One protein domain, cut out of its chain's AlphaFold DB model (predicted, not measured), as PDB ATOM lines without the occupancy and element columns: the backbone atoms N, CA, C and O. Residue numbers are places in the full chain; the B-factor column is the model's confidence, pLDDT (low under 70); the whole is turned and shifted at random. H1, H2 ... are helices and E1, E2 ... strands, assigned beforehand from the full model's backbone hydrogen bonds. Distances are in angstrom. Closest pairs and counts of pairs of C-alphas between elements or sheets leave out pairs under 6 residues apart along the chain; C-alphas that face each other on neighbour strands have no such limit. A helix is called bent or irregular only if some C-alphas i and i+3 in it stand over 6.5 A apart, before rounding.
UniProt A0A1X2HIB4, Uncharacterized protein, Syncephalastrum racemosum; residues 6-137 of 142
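What this domain is: This is residues 6 to 137 of the 142 residues of an uncharacterized protein of Syncephalastrum racemosum (UniProt A0A1X2HIB4). A long two-stranded ribbon, E3 and E4, has the short irregular helix H3 packed beside it, mainly on E4, while a small hairpin, E1 and E2, comes near E4. H1 and the start of H2 meet near that hairpin, and loop tips at Gly 48 and Asp 78 make the greatest length. The 132 printed residues run H1 E1 E2 H2 H3 E3 H4 E4, with both two-stranded sheets antiparallel. The class is mixed, with 53 residues in named elements, under half; the whole is compact, with a radius of gyration of the C-alphas of 15.3 A and spans of 49 by 32 by 32 A, only just elongated.

How they stand to each other: E3, residues 84 to 91, and E4, residues 118 to 125, are antiparallel at 152 degrees, with N 87 and O 122 within hydrogen-bond range at 2.8 A. H3, residues 65 to 71, comes closest to E4 at the C-alphas of Gly 69 and Leu 123, 6.0 A. H3 is irregular, with C-alphas 66 and 69 7.4 A apart. H4, residues 97 to 102, is close but not clearly touching H3, the closest C-alphas being Leu 66 and Tyr 102, 6.8 A. The hairpin of E1, residues 16 to 18, and E2, residues 24 to 26, has N 17 and O 25 at 2.8 A. H1, residues 6 to 10, touches H2, residues 32 to 44, through residues 32 to 33 alone, closest at the C-alphas of Val 9 and Ser 33, 4.9 A. H2 is apart from E3 and E4. H1 and H2 have every O i to N i+4 pair within hydrogen-bond range; H3 has 0 of 3, with 1 of 4 O i to N i+3, and H4 0 of 2, with 2 of 3.

Where its parts are: H1 begins at C-alpha 6 (109.342, 72.252, 94.683), and E4, 21.6 A long, ends at C-alpha 125 (108.740, 101.063, 92.452). E3 spans 20.5 A, H2 18.3 A, H3 11.4 A, H4 10.2 A, E1 and E2 6.4 A each, and H1 5.8 A.

The domain as a whole: The C-alphas farthest apart, Gly 48 and Asp 78, are 51.1 A apart. The printed part has no cut. The links H2 to H3, H3 to E3 and H4 to E4 are long. Mean pLDDT of the printed part is 80.3, and residues 6 to 16, 19, 21 to 27 and 107 to 110 are under 70.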
ATOM      1  N   LEU A   6     109.488  71.136  93.763       63.56
ATOM      2  CA  LEU A   6     109.342  72.252  94.683       63.56
ATOM      3  C   LEU A   6     109.406  71.830  96.148       63.56
ATOM      4  O   LEU A   6     109.956  72.558  96.973       63.56
ATOM      5  N   LEU A   7     108.857  70.656  96.479       65.12
ATOM      6  CA  LEU A   7     108.745  70.199  97.861       65.12
ATOM      7  C   LEU A   7     110.083  70.336  98.591       65.12
ATOM      8  O   LEU A   7     110.144  70.991  99.624       65.12
ATOM      9  N   PHE A   8     111.170  69.820  98.019       63.41
ATOM     10  CA  PHE A   8     112.465  69.815  98.695       63.41
ATOM     11  C   PHE A   8     113.162  71.181  98.702       63.41
ATOM     12  O   PHE A   8     113.795  71.519  99.702       63.41
ATOM     13  N   VAL A   9     113.040  71.984  97.637       63.16
ATOM     14  CA  VAL A   9     113.633  73.339  97.585       63.16
ATOM     15  C   VAL A   9     112.875  74.349  98.453       63.16
ATOM     16  O   VAL A   9     113.470  75.306  98.946       63.16
ATOM     17  N   SER A  10     111.591  74.093  98.723       61.69
ATOM     18  CA  SER A  10     110.742  74.920  99.588       61.69
ATOM     19  C   SER A  10     110.908  74.686 101.085       61.69
ATOM     20  O   SER A  10     110.540  75.546 101.893       61.69
ATOM     21  N   LEU A  11     111.510  73.564 101.490       61.53
ATOM     22  CA  LEU A  11     111.716  73.266 102.903       61.53
ATOM     23  C   LEU A  11     112.627  74.321 103.542       61.53
ATOM     24  O   LEU A  11     113.817  74.420 103.245       61.53
ATOM     25  N   ARG A  12     112.061  75.097 104.476       61.97
ATOM     26  CA  ARG A  12     112.754  76.189 105.191       61.97
ATOM     27  C   ARG A  12     113.356  77.236 104.244       61.97
ATOM     28  O   ARG A  12     114.434  77.789 104.510       61.97
ATOM     29  N   ASN A  13     112.661  77.515 103.146       65.81
ATOM     30  CA  ASN A  13     113.015  78.578 102.225       65.81
ATOM     31  C   ASN A  13     112.027  79.746 102.353       65.81
ATOM     32  O   ASN A  13     110.873  79.641 101.957       65.81
ATOM     33  N   LYS A  14     112.484  80.847 102.963       65.62
ATOM     34  CA  LYS A  14     111.693  82.077 103.143       65.62
ATOM     35  C   LYS A  14     111.735  83.000 101.920       65.62
ATOM     36  O   LYS A  14     111.063  84.020 101.930       65.62
ATOM     37  N   TYR A  15     112.532  82.650 100.914       65.81
ATOM     38  CA  TYR A  15     112.818  83.478  99.744       65.81
ATOM     39  C   TYR A  15     112.178  82.913  98.469       65.81
ATOM     40  O   TYR A  15     112.596  83.260  97.371       65.81
ATOM     41  N   ILE A  16     111.197  82.013  98.605       68.88
ATOM     42  CA  ILE A  16     110.417  81.525  97.467       68.88
ATOM     43  C   ILE A  16     109.214  82.433  97.267       68.88
ATOM     44  O   ILE A  16     108.355  82.543  98.143       68.88
ATOM     45  N   LEU A  17     109.144  83.032  96.086       70.12
ATOM     46  CA  LEU A  17     107.985  83.754  95.597       70.12
ATOM     47  C   LEU A  17     107.087  82.768  94.857       70.12
ATOM     48  O   LEU A  17     107.539  82.050  93.966       70.12
ATOM     49  N   LYS A  18     105.815  82.721  95.244       71.38
ATOM     50  CA  LYS A  18     104.790  81.977  94.518       71.38
ATOM     51  C   LYS A  18     104.061  82.948  93.596       71.38
ATOM     52  O   LYS A  18     103.399  83.858  94.084       71.38
ATOM     53  N   CYS A  19     104.189  82.727  92.298       69.62
ATOM     54  CA  CYS A  19     103.456  83.432  91.262       69.62
ATOM     55  C   CYS A  19     101.960  83.079  91.289       69.62
ATOM     56  O   CYS A  19     101.559  82.032  91.818       69.62
ATOM     57  N   VAL A  20     101.130  83.941  90.703       71.69
ATOM     58  CA  VAL A  20      99.663  83.803  90.648       71.69
ATOM     59  C   VAL A  20      99.247  82.498  89.970       71.69
ATOM     60  O   VAL A  20      98.332  81.814  90.433       71.69
ATOM     61  N   ASP A  21      99.955  82.107  88.915       68.31
ATOM     62  CA  ASP A  21      99.732  80.861  88.175       68.31
ATOM     63  C   ASP A  21     100.304  79.610  88.867       68.31
ATOM     64  O   ASP A  21     100.172  78.494  88.364       68.31
ATOM     65  N   GLY A  22     100.902  79.778  90.049       63.91
ATOM     66  CA  GLY A  22     101.489  78.702  90.829       63.91
ATOM     67  C   GLY A  22     102.926  78.355  90.450       63.91
ATOM     68  O   GLY A  22     103.453  77.424  91.050       63.91
ATOM     69  N   ILE A  23     103.569  79.091  89.534       67.56
ATOM     70  CA  ILE A  23     105.019  78.991  89.319       67.56
ATOM     71  C   ILE A  23     105.742  79.501  90.568       67.56
ATOM     72  O   ILE A  23     105.309  80.445  91.224       67.56
ATOM     73  N   PHE A  24     106.862  78.882  90.921       66.75
ATOM     74  CA  PHE A  24     107.665  79.309  92.059       66.75
ATOM     75  C   PHE A  24     109.018  79.833  91.592       66.75
ATOM     76  O   PHE A  24     109.733  79.162  90.847       66.75
ATOM     77  N   VAL A  25     109.372  81.022  92.067       67.69
ATOM     78  CA  VAL A  25     110.672  81.655  91.848       67.69
ATOM     79  C   VAL A  25     111.451  81.599  93.152       67.69
ATOM     80  O   VAL A  25     110.985  82.071  94.186       67.69
ATOM     81  N   ASP A  26     112.629  80.987  93.115       67.38
ATOM     82  CA  ASP A  26     113.464  80.762  94.291       67.38
ATOM     83  C   ASP A  26     114.600  81.784  94.372       67.38
ATOM     84  O   ASP A  26     115.370  81.922  93.425       67.38
ATOM     85  N   GLY A  27     114.714  82.467  95.514       65.25
ATOM     86  CA  GLY A  27     115.730  83.484  95.776       65.25
ATOM     87  C   GLY A  27     116.713  83.151  96.904       65.25
ATOM     88  O   GLY A  27     117.346  84.050  97.461       65.25
ATOM     89  N   LYS A  28     116.843  81.886  97.331       74.75
ATOM     90  CA  LYS A  28     117.754  81.540  98.439       74.75
ATOM     91  C   LYS A  28     119.111  81.055  97.947       74.75
ATOM     92  O   LYS A  28     119.232  79.955  97.407       74.75
ATOM     93  N   SER A  29     120.156  81.815  98.283       72.62
ATOM     94  CA  SER A  29     121.530  81.531  97.848       72.62
ATOM     95  C   SER A  29     122.204  80.319  98.501       72.62
ATOM     96  O   SER A  29     123.263  79.873  98.056       72.62
ATOM     97  N   THR A  30     121.587  79.763  99.545       73.94
ATOM     98  CA  THR A  30     122.108  78.657 100.360       73.94
ATOM     99  C   THR A  30     121.120  77.497 100.449       73.94
ATOM    100  O   THR A  30     119.911  77.673 100.323       73.94
ATOM    101  N   GLY A  31     121.618  76.298 100.752       76.56
ATOM    102  CA  GLY A  31     120.787  75.095 100.822       76.56
ATOM    103  C   GLY A  31     120.435  74.543  99.440       76.56
ATOM    104  O   GLY A  31     121.088  74.859  98.447       76.56
ATOM    105  N   LEU A  32     119.426  73.668  99.382       75.25
ATOM    106  CA  LEU A  32     119.109  72.904  98.172       75.25
ATOM    107  C   LEU A  32     118.717  73.794  96.983       75.25
ATOM    108  O   LEU A  32     119.129  73.508  95.865       75.25
ATOM    109  N   SER A  33     117.998  74.887  97.237       73.50
ATOM    110  CA  SER A  33     117.633  75.920  96.261       73.50
ATOM    111  C   SER A  33     118.836  76.472  95.494       73.50
ATOM    112  O   SER A  33     118.900  76.404  94.269       73.50
ATOM    113  N   GLY A  34     119.844  76.944  96.231       79.25
ATOM    114  CA  GLY A  34     121.067  77.498  95.664       79.25
ATOM    115  C   GLY A  34     121.873  76.438  94.915       79.25
ATOM    116  O   GLY A  34     122.392  76.713  93.838       79.25
ATOM    117  N   HIS A  35     121.946  75.205  95.434       83.44
ATOM    118  CA  HIS A  35     122.614  74.099  94.735       83.44
ATOM    119  C   HIS A  35     121.925  73.738  93.416       83.44
ATOM    120  O   HIS A  35     122.602  73.547  92.405       83.44
ATOM    121  N   VAL A  36     120.594  73.678  93.419       80.12
ATOM    122  CA  VAL A  36     119.782  73.468  92.220       80.12
ATOM    123  C   VAL A  36     120.039  74.575  91.205       80.12
ATOM    124  O   VAL A  36     120.357  74.270  90.057       80.12
ATOM    125  N   HIS A  37     119.992  75.841  91.626       82.62
ATOM    126  CA  HIS A  37     120.240  76.968  90.734       82.62
ATOM    127  C   HIS A  37     121.645  76.910  90.118       82.62
ATOM    128  O   HIS A  37     121.779  77.047  88.907       82.62
ATOM    129  N   ARG A  38     122.697  76.642  90.912       86.44
ATOM    130  CA  ARG A  38     124.073  76.478  90.393       86.44
ATOM    131  C   ARG A  38     124.171  75.340  89.381       86.44
ATOM    132  O   ARG A  38     124.808  75.496  88.344       86.44
ATOM    133  N   SER A  39     123.541  74.206  89.677       85.31
ATOM    134  CA  SER A  39     123.537  73.041  88.788       85.31
ATOM    135  C   SER A  39     122.887  73.366  87.442       85.31
ATOM    136  O   SER A  39     123.488  73.139  86.392       85.31
ATOM    137  N   LEU A  40     121.695  73.975  87.465       81.69
ATOM    138  CA  LEU A  40     120.993  74.397  86.254       81.69
ATOM    139  C   LEU A  40     121.782  75.463  85.489       81.69
ATOM    140  O   LEU A  40     121.938  75.346  84.278       81.69
ATOM    141  N   TYR A  41     122.337  76.454  86.188       86.44
ATOM    142  CA  TYR A  41     123.169  77.488  85.580       86.44
ATOM    143  C   TYR A  41     124.349  76.881  84.814       86.44
ATOM    144  O   TYR A  41     124.565  77.232  83.661       86.44
ATOM    145  N   HIS A  42     125.098  75.946  85.404       87.44
ATOM    146  CA  HIS A  42     126.240  75.327  84.720       87.44
ATOM    147  C   HIS A  42     125.835  74.397  83.570       87.44
ATOM    148  O   HIS A  42     126.592  74.269  82.610       87.44
ATOM    149  N   ARG A  43     124.658  73.762  83.650       84.50
ATOM    150  CA  ARG A  43     124.109  72.941  82.562       84.50
ATOM    151  C   ARG A  43     123.774  73.791  81.335       84.50
ATOM    152  O   ARG A  43     124.147  73.419  80.227       84.50
ATOM    153  N   GLU A  44     123.083  74.911  81.540       81.88
ATOM    154  CA  GLU A  44     122.648  75.794  80.448       81.88
ATOM    155  C   GLU A  44     123.778  76.703  79.936       81.88
ATOM    156  O   GLU A  44     123.828  77.016  78.750       81.88
ATOM    157  N   ASN A  45     124.723  77.088  80.802       85.12
ATOM    158  CA  ASN A  45     125.812  78.024  80.495       85.12
ATOM    159  C   ASN A  45     127.180  77.317  80.421       85.12
ATOM    160  O   ASN A  45     128.156  77.738  81.048       85.12
ATOM    161  N   TRP A  46     127.253  76.207  79.682       83.50
ATOM    162  CA  TRP A  46     128.503  75.475  79.445       83.50
ATOM    163  C   TRP A  46     129.480  76.282  78.553       83.50
ATOM    164  O   TRP A  46     129.048  77.183  77.832       83.50
ATOM    165  N   PRO A  47     130.803  76.008  78.570       84.06
ATOM    166  CA  PRO A  47     131.787  76.804  77.825       84.06
ATOM    167  C   PRO A  47     131.509  76.885  76.315       84.06
ATOM    168  O   PRO A  47     131.682  75.905  75.601       84.06
ATOM    169  N   GLY A  48     131.131  78.069  75.823       81.69
ATOM    170  CA  GLY A  48     130.741  78.298  74.424       81.69
ATOM    171  C   GLY A  48     129.234  78.489  74.213       81.69
ATOM    172  O   GLY A  48     128.824  78.888  73.124       81.69
ATOM    173  N   ALA A  49     128.415  78.266  75.244       83.56
ATOM    174  CA  ALA A  49     127.001  78.615  75.247       83.56
ATOM    175  C   ALA A  49     126.781  80.116  75.490       83.56
ATOM    176  O   ALA A  49     127.576  80.792  76.145       83.56
ATOM    177  N   THR A  50     125.661  80.638  74.988       83.38
ATOM    178  CA  THR A  50     125.191  81.984  75.334       83.38
ATOM    179  C   THR A  50     124.642  81.981  76.754       83.38
ATOM    180  O   THR A  50     123.779  81.163  77.064       83.38
ATOM    181  N   GLN A  51     125.097  82.913  77.594       85.81
ATOM    182  CA  GLN A  51     124.621  83.005  78.969       85.81
ATOM    183  C   GLN A  51     123.131  83.389  79.025       85.81
ATOM    184  O   GLN A  51     122.718  84.390  78.441       85.81
ATOM    185  N   THR A  52     122.325  82.599  79.733       82.06
ATOM    186  CA  THR A  52     120.852  82.715  79.762       82.06
ATOM    187  C   THR A  52     120.267  83.229  81.068       82.06
ATOM    188  O   THR A  52     119.067  83.489  81.128       82.06
ATOM    189  N   SER A  53     121.091  83.371  82.100       84.69
ATOM    190  CA  SER A  53     120.684  83.833  83.425       84.69
ATOM    191  C   SER A  53     121.868  84.407  84.191       84.69
ATOM    192  O   SER A  53     123.019  84.253  83.779       84.69
ATOM    193  N   ASP A  54     121.589  85.068  85.307       87.00
ATOM    194  CA  ASP A  54     122.587  85.581  86.238       87.00
ATOM    195  C   ASP A  54     122.788  84.627  87.430       87.00
ATOM    196  O   ASP A  54     121.834  84.093  87.995       87.00
ATOM    197  N   MET A  55     124.043  84.447  87.852       86.88
ATOM    198  CA  MET A  55     124.408  83.692  89.060       86.88
ATOM    199  C   MET A  55     125.079  84.576  90.122       86.88
ATOM    200  O   MET A  55     125.372  84.103  91.219       86.88
ATOM    201  N   THR A  56     125.349  85.848  89.824       85.81
ATOM    202  CA  THR A  56     126.147  86.730  90.693       85.81
ATOM    203  C   THR A  56     125.466  86.970  92.036       85.81
ATOM    204  O   THR A  56     126.134  87.055  93.066       85.81
ATOM    205  N   TRP A  57     124.134  86.918  92.073       81.00
ATOM    206  CA  TRP A  57     123.354  86.963  93.308       81.00
ATOM    207  C   TRP A  57     123.584  85.783  94.267       81.00
ATOM    208  O   TRP A  57     123.349  85.898  95.470       81.00
ATOM    209  N   LEU A  58     124.095  84.649  93.777       81.88
ATOM    210  CA  LEU A  58     124.525  83.526  94.614       81.88
ATOM    211  C   LEU A  58     125.920  83.727  95.222       81.88
ATOM    212  O   LEU A  58     126.435  82.823  95.887       81.88
ATOM    213  N   THR A  59     126.563  84.857  94.953       83.19
ATOM    214  CA  THR A  59     127.930  85.162  95.374       83.19
ATOM    215  C   THR A  59     127.974  86.479  96.142       83.19
ATOM    216  O   THR A  59     126.986  87.214  96.205       83.19
ATOM    217  N   ASP A  60     129.121  86.772  96.749       80.94
ATOM    218  CA  ASP A  60     129.338  88.053  97.424       80.94
ATOM    219  C   ASP A  60     129.539  89.207  96.428       80.94
ATOM    220  O   ASP A  60     129.286  90.361  96.772       80.94
ATOM    221  N   ASP A  61     129.918  88.902  95.183       84.25
ATOM    222  CA  ASP A  61     130.120  89.874  94.106       84.25
ATOM    223  C   ASP A  61     128.840  90.053  93.275       84.25
ATOM    224  O   ASP A  61     128.683  89.525  92.173       84.25
ATOM    225  N   ARG A  62     127.862  90.755  93.857       82.75
ATOM    226  CA  ARG A  62     126.553  90.999  93.232       82.75
ATOM    227  C   ARG A  62     126.662  92.127  92.211       82.75
ATOM    228  O   ARG A  62     126.626  93.299  92.579       82.75
ATOM    229  N   THR A  63     126.755  91.778  90.933       85.44
ATOM    230  CA  THR A  63     126.926  92.762  89.849       85.44
ATOM    231  C   THR A  63     125.643  93.033  89.067       85.44
ATOM    232  O   THR A  63     125.537  94.076  88.424       85.44
ATOM    233  N   ASN A  64     124.645  92.146  89.143       87.06
ATOM    234  CA  ASN A  64     123.366  92.330  88.465       87.06
ATOM    235  C   ASN A  64     122.355  93.113  89.333       87.06
ATOM    236  O   ASN A  64     121.798  92.552  90.283       87.06
ATOM    237  N   PRO A  65     122.032  94.377  88.995       82.81
ATOM    238  CA  PRO A  65     121.077  95.176  89.762       82.81
ATOM    239  C   PRO A  65     119.638  94.649  89.670       82.81
ATOM    240  O   PRO A  65     118.806  95.013  90.495       82.81
ATOM    241  N   LEU A  66     119.325  93.784  88.698       84.56
ATOM    242  CA  LEU A  66     117.999  93.174  88.567       84.56
ATOM    243  C   LEU A  66     117.802  91.992  89.528       84.56
ATOM    244  O   LEU A  66     116.671  91.593  89.791       84.56
ATOM    245  N   ALA A  67     118.881  91.463  90.113       81.69
ATOM    246  CA  ALA A  67     118.858  90.318  91.023       81.69
ATOM    247  C   ALA A  67     118.671  90.703  92.505       81.69
ATOM    248  O   ALA A  67     119.118  89.996  93.412       81.69
ATOM    249  N   VAL A  68     118.026  91.840  92.778       80.56
ATOM    250  CA  VAL A  68     117.859  92.369  94.147       80.56
ATOM    251  C   VAL A  68     116.573  91.915  94.833       80.56
ATOM    252  O   VAL A  68     116.484  92.011  96.054       80.56
ATOM    253  N   GLY A  69     115.597  91.388  94.082       79.62
ATOM    254  CA  GLY A  69     114.254  91.070  94.588       79.62
ATOM    255  C   GLY A  69     114.255  90.176  95.831       79.62
ATOM    256  O   GLY A  69     113.563  90.451  96.799       79.62
ATOM    257  N   GLN A  70     115.122  89.169  95.870       73.75
ATOM    258  CA  GLN A  70     115.253  88.250  97.009       73.75
ATOM    259  C   GLN A  70     115.797  88.865  98.309       73.75
ATOM    260  O   GLN A  70     115.765  88.214  99.351       73.75
ATOM    261  N   TYR A  71     116.311  90.095  98.267       78.00
ATOM    262  CA  TYR A  71     116.863  90.798  99.428       78.00
ATOM    263  C   TYR A  71     115.942  91.899  99.954       78.00
ATOM    264  O   TYR A  71     116.293  92.585 100.913       78.00
ATOM    265  N   ILE A  72     114.775  92.085  99.337       84.12
ATOM    266  CA  ILE A  72     113.841  93.141  99.713       84.12
ATOM    267  C   ILE A  72     113.111  92.756 100.997       84.12
ATOM    268  O   ILE A  72     112.493  91.694 101.105       84.12
ATOM    269  N   ASN A  73     113.153  93.644 101.986       84.19
ATOM    270  CA  ASN A  73     112.475  93.423 103.255       84.19
ATOM    271  C   ASN A  73     110.952  93.557 103.103       84.19
ATOM    272  O   ASN A  73     110.443  94.194 102.178       84.19
ATOM    273  N   ASN A  74     110.204  92.948 104.025       82.38
ATOM    274  CA  ASN A  74     108.764  93.190 104.108       82.38
ATOM    275  C   ASN A  74     108.518  94.537 104.785       82.38
ATOM    276  O   ASN A  74     109.062  94.797 105.861       82.38
ATOM    277  N   GLY A  75     107.652  95.346 104.196       79.44
ATOM    278  CA  GLY A  75     107.095  96.511 104.849       79.44
ATOM    279  C   GLY A  75     106.147  96.118 105.979       79.44
ATOM    280  O   GLY A  75     105.484  95.081 105.956       79.44
ATOM    281  N   VAL A  76     106.054  96.983 106.983       77.56
ATOM    282  CA  VAL A  76     105.041  96.909 108.039       77.56
ATOM    283  C   VAL A  76     104.181  98.151 107.881       77.56
ATOM    284  O   VAL A  76     104.723  99.249 107.997       77.56
ATOM    285  N   LYS A  77     102.873  97.985 107.613       70.06
ATOM    286  CA  LYS A  77     101.951  99.054 107.162       70.06
ATOM    287  C   LYS A  77     102.144 100.406 107.863       70.06
ATOM    288  O   LYS A  77     102.158 101.424 107.183       70.06
ATOM    289  N   ASP A  78     102.368 100.402 109.175       74.69
ATOM    290  CA  ASP A  78     102.421 101.633 109.975       74.69
ATOM    291  C   ASP A  78     103.838 102.160 110.255       74.69
ATOM    292  O   ASP A  78     103.996 103.303 110.676       74.69
ATOM    293  N   ARG A  79     104.882 101.346 110.049       80.50
ATOM    294  CA  ARG A  79     106.270 101.705 110.404       80.50
ATOM    295  C   ARG A  79     107.190 101.821 109.195       80.50
ATOM    296  O   ARG A  79     108.049 102.693 109.166       80.50
ATOM    297  N   PHE A  80     107.000 100.942 108.217       83.56
ATOM    298  CA  PHE A  80     107.814 100.828 107.015       83.56
ATOM    299  C   PHE A  80     106.878 100.567 105.830       83.56
ATOM    300  O   PHE A  80     106.638  99.407 105.486       83.56
ATOM    301  N   PRO A  81     106.255 101.614 105.261       86.44
ATOM    302  CA  PRO A  81     105.328 101.445 104.153       86.44
ATOM    303  C   PRO A  81     106.062 100.906 102.924       86.44
ATOM    304  O   PRO A  81     107.181 101.322 102.621       86.44
ATOM    305  N   SER A  82     105.408  99.996 102.205       89.38
ATOM    306  CA  SER A  82     105.943  99.441 100.964       89.38
ATOM    307  C   SER A  82     106.152 100.534  99.914       89.38
ATOM    308  O   SER A  82     105.291 101.390  99.700       89.38
ATOM    309  N   ASN A  83     107.309 100.504  99.265       92.00
ATOM    310  CA  ASN A  83     107.700 101.405  98.181       92.00
ATOM    311  C   ASN A  83     108.063 100.645  96.894       92.00
ATOM    312  O   ASN A  83     108.355 101.270  95.872       92.00
ATOM    313  N   VAL A  84     107.992  99.310  96.927       90.94
ATOM    314  CA  VAL A  84     108.195  98.424  95.781       90.94
ATOM    315  C   VAL A  84     107.194  97.270  95.790       90.94
ATOM    316  O   VAL A  84     106.716  96.839  96.837       90.94
ATOM    317  N   ARG A  85     106.889  96.725  94.617       87.81
ATOM    318  CA  ARG A  85     106.062  95.525  94.457       87.81
ATOM    319  C   ARG A  85     106.697  94.552  93.476       87.81
ATOM    320  O   ARG A  85     107.446  94.963  92.593       87.81
ATOM    321  N   TYR A  86     106.382  93.275  93.642       86.06
ATOM    322  CA  TYR A  86     106.738  92.248  92.672       86.06
ATOM    323  C   TYR A  86     105.707  92.247  91.544       86.06
ATOM    324  O   TYR A  86     104.511  92.168  91.806       86.06
ATOM    325  N   GLU A  87     106.172  92.337  90.304       85.94
ATOM    326  CA  GLU A  87     105.344  92.191  89.109       85.94
ATOM    327  C   GLU A  87     105.827  91.010  88.279       85.94
ATOM    328  O   GLU A  87     107.017  90.866  87.992       85.94
ATOM    329  N   GLU A  88     104.887  90.162  87.882       86.31
ATOM    330  CA  GLU A  88     105.148  89.057  86.973       86.31
ATOM    331  C   GLU A  88     105.123  89.546  85.530       86.31
ATOM    332  O   GLU A  88     104.152  90.152  85.079       86.31
ATOM    333  N   VAL A  89     106.192  89.258  84.796       87.00
ATOM    334  CA  VAL A  89     106.333  89.623  83.389       87.00
ATOM    335  C   VAL A  89     106.798  88.406  82.608       87.00
ATOM    336  O   VAL A  89     107.820  87.801  82.931       87.00
ATOM    337  N   ASP A  90     106.070  88.066  81.550       88.50
ATOM    338  CA  ASP A  90     106.512  87.066  80.584       88.50
ATOM    339  C   ASP A  90     107.362  87.712  79.502       88.50
ATOM    340  O   ASP A  90     106.879  88.486  78.673       88.50
ATOM    341  N   LEU A  91     108.643  87.355  79.479       88.12
ATOM    342  CA  LEU A  91     109.497  87.677  78.349       88.12
ATOM    343  C   LEU A  91     109.158  86.736  77.192       88.12
ATOM    344  O   LEU A  91     109.108  85.520  77.396       88.12
ATOM    345  N   PRO A  92     108.947  87.251  75.970       89.88
ATOM    346  CA  PRO A  92     108.582  86.412  74.840       89.88
ATOM    347  C   PRO A  92     109.751  85.505  74.423       89.88
ATOM    348  O   PRO A  92     110.918  85.797  74.686       89.88
ATOM    349  N   ALA A  93     109.458  84.409  73.716       85.38
ATOM    350  CA  ALA A  93     110.489  83.465  73.262       85.38
ATOM    351  C   ALA A  93     111.582  84.144  72.406       85.38
ATOM    352  O   ALA A  93     112.762  83.814  72.517       85.38
ATOM    353  N   ASN A  94     111.211  85.167  71.626       88.50
ATOM    354  CA  ASN A  94     112.125  85.963  70.802       88.50
ATOM    355  C   ASN A  94     112.875  87.077  71.565       88.50
ATOM    356  O   ASN A  94     113.520  87.906  70.922       88.50
ATOM    357  N   PHE A  95     112.796  87.129  72.900       89.38
ATOM    358  CA  PHE A  95     113.548  88.093  73.704       89.38
ATOM    359  C   PHE A  95     115.064  87.984  73.426       89.38
ATOM    360  O   PHE A  95     115.573  86.853  73.379       89.38
ATOM    361  N   PRO A  96     115.789  89.114  73.259       90.62
ATOM    362  CA  PRO A  96     117.200  89.117  72.874       90.62
ATOM    363  C   PRO A  96     118.056  88.219  73.765       90.62
ATOM    364  O   PRO A  96     118.020  88.321  74.994       90.62
ATOM    365  N   ARG A  97     118.833  87.329  73.143       86.31
ATOM    366  CA  ARG A  97     119.601  86.299  73.860       86.31
ATOM    367  C   ARG A  97     120.670  86.920  74.748       86.31
ATOM    368  O   ARG A  97     120.886  86.461  75.861       86.31
ATOM    369  N   GLU A  98     121.271  88.004  74.281       87.75
ATOM    370  CA  GLU A  98     122.337  88.744  74.947       87.75
ATOM    371  C   GLU A  98     121.851  89.403  76.241       87.75
ATOM    372  O   GLU A  98     122.644  89.623  77.147       87.75
ATOM    373  N   LEU A  99     120.554  89.704  76.353       89.38
ATOM    374  CA  LEU A  99     119.981  90.327  77.548       89.38
ATOM    375  C   LEU A  99     119.527  89.303  78.593       89.38
ATOM    376  O   LEU A  99     119.298  89.668  79.745       89.38
ATOM    377  N   ARG A 100     119.417  88.019  78.226       86.19
ATOM    378  CA  ARG A 100     118.976  86.965  79.152       86.19
ATOM    379  C   ARG A 100     119.967  86.737  80.294       86.19
ATOM    380  O   ARG A 100     119.543  86.393  81.388       86.19
ATOM    381  N   GLN A 101     121.250  87.046  80.093       86.69
ATOM    382  CA  GLN A 101     122.277  86.997  81.142       86.69
ATOM    383  C   GLN A 101     121.952  87.848  82.384       86.69
ATOM    384  O   GLN A 101     122.525  87.607  83.438       86.69
ATOM    385  N   TYR A 102     121.046  88.828  82.277       87.19
ATOM    386  CA  TYR A 102     120.625  89.682  83.392       87.19
ATOM    387  C   TYR A 102     119.363  89.185  84.103       87.19
ATOM    388  O   TYR A 102     118.917  89.805  85.068       87.19
ATOM    389  N   ILE A 103     118.766  88.085  83.647       86.19
ATOM    390  CA  ILE A 103     117.588  87.506  84.284       86.19
ATOM    391  C   ILE A 103     118.053  86.725  85.520       86.19
ATOM    392  O   ILE A 103     118.803  85.758  85.378       86.19
ATOM    393  N   PRO A 104     117.619  87.101  86.736       78.88
ATOM    394  CA  PRO A 104     118.043  86.421  87.962       78.88
ATOM    395  C   PRO A 104     117.329  85.083  88.190       78.88
ATOM    396  O   PRO A 104     117.680  84.342  89.104       78.88
ATOM    397  N   ASN A 105     116.321  84.783  87.368       75.50
ATOM    398  CA  ASN A 105     115.454  83.628  87.510       75.50
ATOM    399  C   ASN A 105     115.926  82.478  86.619       75.50
ATOM    400  O   ASN A 105     116.219  82.668  85.439       75.50
ATOM    401  N   MET A 106     115.880  81.265  87.163       71.44
ATOM    402  CA  MET A 106     116.009  80.030  86.397       71.44
ATOM    403  C   MET A 106     114.728  79.215  86.531       71.44
ATOM    404  O   MET A 106     114.402  78.718  87.607       71.44
ATOM    405  N   THR A 107     113.999  79.058  85.429       67.56
ATOM    406  CA  THR A 107     112.842  78.160  85.367       67.56
ATOM    407  C   THR A 107     113.302  76.710  85.314       67.56
ATOM    408  O   THR A 107     114.075  76.319  84.438       67.56
ATOM    409  N   TRP A 108     112.790  75.881  86.226       64.50
ATOM    410  CA  TRP A 108     112.971  74.435  86.148       64.50
ATOM    411  C   TRP A 108     112.080  73.880  85.030       64.50
ATOM    412  O   TRP A 108     110.904  73.593  85.242       64.50
ATOM    413  N   THR A 109     112.634  73.728  83.830       67.25
ATOM    414  CA  THR A 109     111.944  73.105  82.695       67.25
ATOM    415  C   THR A 109     112.833  72.071  82.001       67.25
ATOM    416  O   THR A 109     114.063  72.144  82.051       67.25
ATOM    417  N   SER A 110     112.196  71.070  81.394       67.06
ATOM    418  CA  SER A 110     112.832  70.089  80.508       67.06
ATOM    419  C   SER A 110     112.887  70.551  79.048       67.06
ATOM    420  O   SER A 110     113.487  69.869  78.220       67.06
ATOM    421  N   THR A 111     112.249  71.676  78.717       71.56
ATOM    422  CA  THR A 111     112.231  72.261  77.369       71.56
ATOM    423  C   THR A 111     113.357  73.272  77.183       71.56
ATOM    424  O   THR A 111     113.813  73.872  78.152       71.56
ATOM    425  N   ASP A 112     113.757  73.515  75.932       75.38
ATOM    426  CA  ASP A 112     114.727  74.562  75.589       75.38
ATOM    427  C   ASP A 112     114.287  75.926  76.176       75.38
ATOM    428  O   ASP A 112     113.174  76.372  75.861       75.38
ATOM    429  N   PRO A 113     115.114  76.600  77.005       71.50
ATOM    430  CA  PRO A 113     114.777  77.886  77.624       71.50
ATOM    431  C   PRO A 113     114.524  79.014  76.612       71.50
ATOM    432  O   PRO A 113     113.895  80.018  76.952       71.50
ATOM    433  N   PHE A 114     114.975  78.862  75.364       78.81
ATOM    434  CA  PHE A 114     114.705  79.816  74.286       78.81
ATOM    435  C   PHE A 114     113.416  79.518  73.512       78.81
ATOM    436  O   PHE A 114     112.969  80.350  72.723       78.81
ATOM    437  N   SER A 115     112.809  78.346  73.718       82.31
ATOM    438  CA  SER A 115     111.614  77.912  72.982       82.31
ATOM    439  C   SER A 115     110.296  78.342  73.631       82.31
ATOM    440  O   SER A 115     109.239  78.203  73.020       82.31
ATOM    441  N   GLN A 116     110.351  78.859  74.860       81.62
ATOM    442  CA  GLN A 116     109.186  79.234  75.655       81.62
ATOM    443  C   GLN A 116     109.324  80.660  76.198       81.62
ATOM    444  O   GLN A 116     110.445  81.167  76.341       81.62
ATOM    445  N   PRO A 117     108.197  81.314  76.529       84.69
ATOM    446  CA  PRO A 117     108.224  82.506  77.356       84.69
ATOM    447  C   PRO A 117     108.973  82.253  78.668       84.69
ATOM    448  O   PRO A 117     108.910  81.165  79.240       84.69
ATOM    449  N   THR A 118     109.710  83.254  79.136       81.62
ATOM    450  CA  THR A 118     110.443  83.190  80.405       81.62
ATOM    451  C   THR A 118     109.780  84.125  81.406       81.62
ATOM    452  O   THR A 118     109.798  85.342  81.217       81.62
ATOM    453  N   ARG A 119     109.213  83.553  82.473       82.88
ATOM    454  CA  ARG A 119     108.614  84.303  83.581       82.88
ATOM    455  C   ARG A 119     109.712  84.980  84.395       82.88
ATOM    456  O   ARG A 119     110.572  84.323  84.989       82.88
ATOM    457  N   VAL A 120     109.654  86.300  84.456       83.75
ATOM    458  CA  VAL A 120     110.488  87.127  85.322       83.75
ATOM    459  C   VAL A 120     109.604  87.760  86.384       83.75
ATOM    460  O   VAL A 120     108.458  88.116  86.126       83.75
ATOM    461  N   VAL A 121     110.151  87.887  87.586       82.38
ATOM    462  CA  VAL A 121     109.522  88.647  88.663       82.38
ATOM    463  C   VAL A 121     110.332  89.923  88.829       82.38
ATOM    464  O   VAL A 121     111.441  89.901  89.362       82.38
ATOM    465  N   ALA A 122     109.807  91.018  88.292       86.31
ATOM    466  CA  ALA A 122     110.434  92.327  88.347       86.31
ATOM    467  C   ALA A 122     110.063  93.038  89.650       86.31
ATOM    468  O   ALA A 122     108.940  92.927  90.138       86.31
ATOM    469  N   LEU A 123     111.005  93.798  90.200       87.00
ATOM    470  CA  LEU A 123     110.736  94.691  91.316       87.00
ATOM    471  C   LEU A 123     110.429  96.086  90.767       87.00
ATOM    472  O   LEU A 123     111.299  96.725  90.175       87.00
ATOM    473  N   VAL A 124     109.198  96.550  90.961       90.00
ATOM    474  CA  VAL A 124     108.715  97.830  90.429       90.00
ATOM    475  C   VAL A 124     108.456  98.789  91.577       90.00
ATOM    476  O   VAL A 124     107.810  98.439  92.565       90.00
ATOM    477  N   THR A 125     108.963 100.012  91.460       91.19
ATOM    478  CA  THR A 125     108.740 101.063  92.452       91.19
ATOM    479  C   THR A 125     107.303 101.572  92.368       91.19
ATOM    480  O   THR A 125     106.780 101.851  91.293       91.19
ATOM    481  N   THR A 126     106.636 101.698  93.514       91.38
ATOM    482  CA  THR A 126     105.246 102.195  93.589       91.38
ATOM    483  C   THR A 126     105.177 103.716  93.716       91.38
ATOM    484  O   THR A 126     104.119 104.321  93.546       91.38
ATOM    485  N   ARG A 127     106.318 104.341  94.009       92.62
ATOM    486  CA  ARG A 127     106.532 105.784  94.097       92.62
ATOM    487  C   ARG A 127     107.988 106.112  93.751       92.62
ATOM    488  O   ARG A 127     108.818 105.203  93.748       92.62
ATOM    489  N   PRO A 128     108.338 107.387  93.517       93.94
ATOM    490  CA  PRO A 128     109.737 107.794  93.453       93.94
ATOM    491  C   PRO A 128     110.491 107.350  94.715       93.94
ATOM    492  O   PRO A 128     110.015 107.562  95.835       93.94
ATOM    493  N   VAL A 129     111.642 106.710  94.506       90.50
ATOM    494  CA  VAL A 129     112.558 106.253  95.557       90.50
ATOM    495  C   VAL A 129     113.905 106.945  95.398       90.50
ATOM    496  O   VAL A 129     114.356 107.203  94.279       90.50
ATOM    497  N   HIS A 130     114.536 107.260  96.524       89.25
ATOM    498  CA  HIS A 130     115.862 107.878  96.573       89.25
ATOM    499  C   HIS A 130     116.846 106.956  97.312       89.25
ATOM    500  O   HIS A 130     116.813 105.744  97.126       89.25
ATOM    501  N   ASN A 131     117.735 107.507  98.144       90.75
ATOM    502  CA  ASN A 131     118.659 106.729  98.968       90.75
ATOM    503  C   ASN A 131     117.957 106.221 100.243       90.75
ATOM    504  O   ASN A 131     118.243 106.680 101.349       90.75
ATOM    505  N   GLU A 132     116.975 105.342 100.065       90.31
ATOM    506  CA  GLU A 132     116.140 104.788 101.131       90.31
ATOM    507  C   GLU A 132     116.018 103.265 101.015       90.31
ATOM    508  O   GLU A 132     116.273 102.681  99.961       90.31
ATOM    509  N   GLU A 133     115.630 102.614 102.109       90.69
ATOM    510  CA  GLU A 133     115.435 101.166 102.128       90.69
ATOM    511  C   GLU A 133     114.187 100.759 101.333       90.69
ATOM    512  O   GLU A 133     113.143 101.417 101.381       90.69
ATOM    513  N   LEU A 134     114.299  99.653 100.597       91.00
ATOM    514  CA  LEU A 134     113.203  99.093  99.822       91.00
ATOM    515  C   LEU A 134     112.396  98.103 100.669       91.00
ATOM    516  O   LEU A 134     112.941  97.150 101.230       91.00
ATOM    517  N   TYR A 135     111.085  98.311 100.698       90.00
ATOM    518  CA  TYR A 135     110.111  97.483 101.392       90.00
ATOM    519  C   TYR A 135     109.042  97.011 100.408       90.00
ATOM    520  O   TYR A 135     108.454  97.821  99.691       90.00
ATOM    521  N   SER A 136     108.774  95.707 100.400       86.62
ATOM    522  CA  SER A 136     107.705  95.075  99.612       86.62
ATOM    523  C   SER A 136     106.515  94.696 100.492       86.62
ATOM    524  O   SER A 136     106.647  94.652 101.711       86.62
ATOM    525  N   THR A 137     105.354  94.387  99.908       74.69
ATOM    526  CA  THR A 137     104.317  93.607 100.600       74.69
ATOM    527  C   THR A 137     104.306  92.195 100.024       74.69
ATOM    528  O   THR A 137     103.984  91.990  98.859       74.69
TER     529      THR A 137